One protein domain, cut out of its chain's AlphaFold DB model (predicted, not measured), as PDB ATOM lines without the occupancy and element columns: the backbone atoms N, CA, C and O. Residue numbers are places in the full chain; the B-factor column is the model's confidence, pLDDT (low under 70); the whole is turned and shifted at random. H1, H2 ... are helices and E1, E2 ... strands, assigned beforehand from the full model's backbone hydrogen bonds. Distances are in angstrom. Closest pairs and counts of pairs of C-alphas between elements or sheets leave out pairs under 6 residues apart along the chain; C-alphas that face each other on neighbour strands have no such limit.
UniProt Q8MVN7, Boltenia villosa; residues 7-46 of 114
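What this domain is: This is residues 7 to 46 of the 114 residues of a protein of Boltenia villosa (UniProt Q8MVN7). Picture a small, rounded fold with one helix, H1, on one side and a ribbon of two parallel strands, E1 and E2, on the other. The long stretch of residues 26 to 41 loops back from the end of E1 to the beginning of E2. The printed part has 40 residues, with one named helix and two named strands in the order H1, E1, E2; the sheet's order is E1, E2, parallel. The class is mixed, helices and strands, with under half of the residues in named elements. The whole is compact, with a radius of gyration of the C-alphas of 9.0 A and spans of 21 by 19 by 16 A.

Where its parts are: Find C-alpha 7 at (129.765, 183.584, 131.812); from there H1 runs through residues 7 to 16, 14.2 A from first to last C-alpha. Next look for E1, residues 22 to 25, 9.9 A long, which begins at C-alpha 22 at (120.306, 200.224, 129.346). E2, residues 42 to 45, is 10.2 A long and ends at C-alpha 45 at (114.003, 192.968, 133.483).

How they stand to each other: Compare E1 and E2 first: they are parallel neighbours, with 25 degrees between their directions. The C-alphas of Thr 22 and Val 42 face each other at 4.5 A. Across the pair, N 23 and O 42 are within hydrogen-bond range at 2.8 A, and N 25 and O 44 at 3.0 A. H1 and E2 are apart. In H1 every O i to N i+4 pair is within hydrogen-bond range.

The domain as a whole: The C-alphas farthest apart are those of Glu 38 and Val 46, at 22.5 A. The printed part has no cut. The link from H1 to E1 is tight, with 5 residues, and that from E1 to E2 is long, with 16. The mean pLDDT of the printed part is 90.6, and no printed residue is under 70.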
ATOM      1  N   SER A   7     128.493 183.280 132.485       89.50
ATOM      2  CA  SER A   7     129.765 183.584 131.812       89.50
ATOM      3  C   SER A   7     129.643 183.741 130.287       89.50
ATOM      4  O   SER A   7     130.205 184.678 129.723       89.50
ATOM      5  N   VAL A   8     128.874 182.879 129.607       90.88
ATOM      6  CA  VAL A   8     128.649 183.015 128.154       90.88
ATOM      7  C   VAL A   8     127.864 184.292 127.845       90.88
ATOM      8  O   VAL A   8     128.164 184.988 126.876       90.88
ATOM      9  N   MET A   9     126.866 184.625 128.666       89.94
ATOM     10  CA  MET A   9     126.066 185.836 128.474       89.94
ATOM     11  C   MET A   9     126.868 187.106 128.749       89.94
ATOM     12  O   MET A   9     126.783 188.045 127.961       89.94
ATOM     13  N   GLU A  10     127.685 187.123 129.798       92.06
ATOM     14  CA  GLU A  10     128.603 188.219 130.118       92.06
ATOM     15  C   GLU A  10     129.588 188.478 128.972       92.06
ATOM     16  O   GLU A  10     129.773 189.631 128.569       92.06
ATOM     17  N   GLU A  11     130.166 187.419 128.391       92.69
ATOM     18  CA  GLU A  11     131.064 187.530 127.238       92.69
ATOM     19  C   GLU A  11     130.342 188.153 126.035       92.69
ATOM     20  O   GLU A  11     130.850 189.092 125.416       92.69
ATOM     21  N   LEU A  12     129.143 187.664 125.707       92.62
ATOM     22  CA  LEU A  12     128.363 188.168 124.575       92.62
ATOM     23  C   LEU A  12     127.923 189.620 124.781       92.62
ATOM     24  O   LEU A  12     128.042 190.427 123.857       92.62
ATOM     25  N   ILE A  13     127.449 189.966 125.978       92.56
ATOM     26  CA  ILE A  13     127.031 191.326 126.334       92.56
ATOM     27  C   ILE A  13     128.222 192.276 126.231       92.56
ATOM     28  O   ILE A  13     128.144 193.286 125.535       92.56
ATOM     29  N   THR A  14     129.356 191.913 126.826       93.00
ATOM     30  CA  THR A  14     130.584 192.718 126.787       93.00
ATOM     31  C   THR A  14     131.113 192.872 125.359       93.00
ATOM     32  O   THR A  14     131.563 193.946 124.958       93.00
ATOM     33  N   ARG A  15     131.043 191.828 124.533       94.56
ATOM     34  CA  ARG A  15     131.536 191.899 123.153       94.56
ATOM     35  C   ARG A  15     130.642 192.746 122.244       94.56
ATOM     36  O   ARG A  15     131.160 193.385 121.332       94.56
ATOM     37  N   HIS A  16     129.325 192.725 122.451       92.50
ATOM     38  CA  HIS A  16     128.366 193.227 121.461       92.50
ATOM     39  C   HIS A  16     127.520 194.425 121.905       92.50
ATOM     40  O   HIS A  16     126.903 195.056 121.048       92.50
ATOM     41  N   ILE A  17     127.478 194.763 123.195       93.25
ATOM     42  CA  ILE A  17     126.676 195.877 123.717       93.25
ATOM     43  C   ILE A  17     127.601 197.007 124.174       93.25
ATOM     44  O   ILE A  17     128.502 196.801 124.988       93.25
ATOM     45  N   ALA A  18     127.360 198.215 123.666       94.44
ATOM     46  CA  ALA A  18     128.140 199.405 123.999       94.44
ATOM     47  C   ALA A  18     128.036 199.775 125.490       94.44
ATOM     48  O   ALA A  18     126.974 199.632 126.095       94.44
ATOM     49  N   ASN A  19     129.119 200.294 126.070       95.19
ATOM     50  CA  ASN A  19     129.156 200.762 127.462       95.19
ATOM     51  C   ASN A  19     128.049 201.796 127.746       95.19
ATOM     52  O   ASN A  19     127.654 202.548 126.856       95.19
ATOM     53  N   GLY A  20     127.550 201.841 128.983       94.38
ATOM     54  CA  GLY A  20     126.493 202.769 129.401       94.38
ATOM     55  C   GLY A  20     125.086 202.416 128.903       94.38
ATOM     56  O   GLY A  20     124.131 203.140 129.184       94.38
ATOM     57  N   THR A  21     124.921 201.322 128.152       95.00
ATOM     58  CA  THR A  21     123.618 200.931 127.596       95.00
ATOM     59  C   THR A  21     122.657 200.459 128.690       95.00
ATOM     60  O   THR A  21     123.025 199.691 129.579       95.00
ATOM     61  N   THR A  22     121.388 200.863 128.585       94.69
ATOM     62  CA  THR A  22     120.306 200.224 129.346       94.69
ATOM     63  C   THR A  22     119.909 198.914 128.670       94.69
ATOM     64  O   THR A  22     119.363 198.923 127.564       94.69
ATOM     65  N   ILE A  23     120.170 197.792 129.331       91.38
ATOM     66  CA  ILE A  23     119.876 196.447 128.834       91.38
ATOM     67  C   ILE A  23     118.532 195.997 129.397       91.38
ATOM     68  O   ILE A  23     118.349 195.944 130.611       91.38
ATOM     69  N   TRP A  24     117.608 195.633 128.508       88.69
ATOM     70  CA  TRP A  24     116.338 195.005 128.863       88.69
ATOM     71  C   TRP A  24     116.395 193.510 128.531       88.69
ATOM     72  O   TRP A  24     116.507 193.157 127.356       88.69
ATOM     73  N   SER A  25     116.313 192.635 129.534       86.75
ATOM     74  CA  SER A  25     116.298 191.172 129.348       86.75
ATOM     75  C   SER A  25     115.038 190.532 129.927       86.75
ATOM     76  O   SER A  25     114.262 191.185 130.620       86.75
ATOM     77  N   ASP A  26     114.835 189.238 129.679       82.25
ATOM     78  CA  ASP A  26     113.895 188.446 130.476       82.25
ATOM     79  C   ASP A  26     114.459 188.176 131.889       82.25
ATOM     80  O   ASP A  26     115.537 188.652 132.256       82.25
ATOM     81  N   THR A  27     113.707 187.439 132.708       85.31
ATOM     82  CA  THR A  27     114.063 187.126 134.100       85.31
ATOM     83  C   THR A  27     114.920 185.862 134.232       85.31
ATOM     84  O   THR A  27     114.891 185.207 135.276       85.31
ATOM     85  N   PHE A  28     115.617 185.436 133.175       85.56
ATOM     86  CA  PHE A  28     116.445 184.240 133.235       85.56
ATOM     87  C   PHE A  28     117.726 184.483 134.053       85.56
ATOM     88  O   PHE A  28     118.384 185.512 133.918       85.56
ATOM     89  N   ALA A  29     118.099 183.512 134.893       88.50
ATOM     90  CA  ALA A  29     119.126 183.691 135.926       88.50
ATOM     91  C   ALA A  29     120.531 184.022 135.390       88.50
ATOM     92  O   ALA A  29     121.333 184.603 136.112       88.50
ATOM     93  N   SER A  30     120.841 183.688 134.133       89.12
ATOM     94  CA  SER A  30     122.140 184.017 133.529       89.12
ATOM     95  C   SER A  30     122.330 185.508 133.237       89.12
ATOM     96  O   SER A  30     123.419 185.895 132.832       89.12
ATOM     97  N   PHE A  31     121.280 186.324 133.356       88.38
ATOM     98  CA  PHE A  31     121.356 187.780 133.208       88.38
ATOM     99  C   PHE A  31     121.557 188.505 134.544       88.38
ATOM    100  O   PHE A  31     121.674 189.727 134.557       88.38
ATOM    101  N   ASN A  32     121.577 187.784 135.665       89.38
ATOM    102  CA  ASN A  32     121.810 188.394 136.969       89.38
ATOM    103  C   ASN A  32     123.240 188.953 137.039       89.38
ATOM    104  O   ASN A  32     124.181 188.257 136.667       89.38
ATOM    105  N   GLY A  33     123.399 190.173 137.557       88.25
ATOM    106  CA  GLY A  33     124.711 190.793 137.746       88.25
ATOM    107  C   GLY A  33     125.267 191.509 136.513       88.25
ATOM    108  O   GLY A  33     126.433 191.877 136.508       88.25
ATOM    109  N   ILE A  34     124.469 191.772 135.473       91.50
ATOM    110  CA  ILE A  34     124.918 192.592 134.330       91.50
ATOM    111  C   ILE A  34     125.402 193.975 134.781       91.50
ATOM    112  O   ILE A  34     126.354 194.517 134.225       91.50
ATOM    113  N   GLU A  35     124.742 194.552 135.780       91.38
ATOM    114  CA  GLU A  35     125.083 195.836 136.384       91.38
ATOM    115  C   GLU A  35     126.433 195.831 137.116       91.38
ATOM    116  O   GLU A  35     127.004 196.898 137.329       91.38
ATOM    117  N   THR A  36     126.957 194.656 137.487       91.81
ATOM    118  CA  THR A  36     128.270 194.531 138.139       91.81
ATOM    119  C   THR A  36     129.414 194.483 137.129       91.81
ATOM    120  O   THR A  36     130.570 194.664 137.509       91.81
ATOM    121  N   LEU A  37     129.113 194.301 135.837       89.44
ATOM    122  CA  LEU A  37     130.099 194.458 134.776       89.44
ATOM    123  C   LEU A  37     130.572 195.918 134.764       89.44
ATOM    124  O   LEU A  37     129.754 196.838 134.691       89.44
ATOM    125  N   GLU A  38     131.890 196.140 134.784       89.69
ATOM    126  CA  GLU A  38     132.550 197.461 134.820       89.69
ATOM    127  C   GLU A  38     132.404 198.255 133.501       89.69
ATOM    128  O   GLU A  38     133.362 198.736 132.896       89.69
ATOM    129  N   ARG A  39     131.175 198.364 132.993       90.50
ATOM    130  CA  ARG A  39     130.818 199.014 131.726       90.50
ATOM    131  C   ARG A  39     129.656 199.989 131.876       90.50
ATOM    132  O   ARG A  39     129.196 200.537 130.876       90.50
ATOM    133  N   GLY A  40     129.191 200.210 133.108       92.38
ATOM    134  CA  GLY A  40     128.119 201.153 133.427       92.38
ATOM    135  C   GLY A  40     126.757 200.736 132.873       92.38
ATOM    136  O   GLY A  40     125.961 201.597 132.505       92.38
ATOM    137  N   TYR A  41     126.498 199.433 132.743       95.25
ATOM    138  CA  TYR A  41     125.206 198.954 132.265       95.25
ATOM    139  C   TYR A  41     124.102 199.233 133.283       95.25
ATOM    140  O   TYR A  41     124.275 199.036 134.484       95.25
ATOM    141  N   VAL A  42     122.932 199.629 132.784       93.69
ATOM    142  CA  VAL A  42     121.700 199.663 133.580       93.69
ATOM    143  C   VAL A  42     120.873 198.455 133.186       93.69
ATOM    144  O   VAL A  42     120.380 198.387 132.060       93.69
ATOM    145  N   HIS A  43     120.717 197.493 134.091       92.44
ATOM    146  CA  HIS A  43     119.933 196.297 133.813       92.44
ATOM    147  C   HIS A  43     118.473 196.481 134.225       92.44
ATOM    148  O   HIS A  43     118.161 196.923 135.331       92.44
ATOM    149  N   LYS A  44     117.561 196.162 133.308       89.69
ATOM    150  CA  LYS A  44     116.121 196.115 133.544       89.69
ATOM    151  C   LYS A  44     115.589 194.772 133.080       89.69
ATOM    152  O   LYS A  44     115.972 194.263 132.028       89.69
ATOM    153  N   THR A  45     114.662 194.217 133.843       85.69
ATOM    154  CA  THR A  45     114.003 192.968 133.483       85.69
ATOM    155  C   THR A  45     112.597 193.238 132.982       85.69
ATOM    156  O   THR A  45     111.850 194.070 133.497       85.69
ATOM    157  N   VAL A  46     112.239 192.531 131.924       79.25
ATOM    158  CA  VAL A  46     110.907 192.519 131.352       79.25
ATOM    159  C   VAL A  46     110.202 191.288 131.893       79.25
ATOM    160  O   VAL A  46     110.448 190.161 131.459       79.25
TER     161      VAL A  46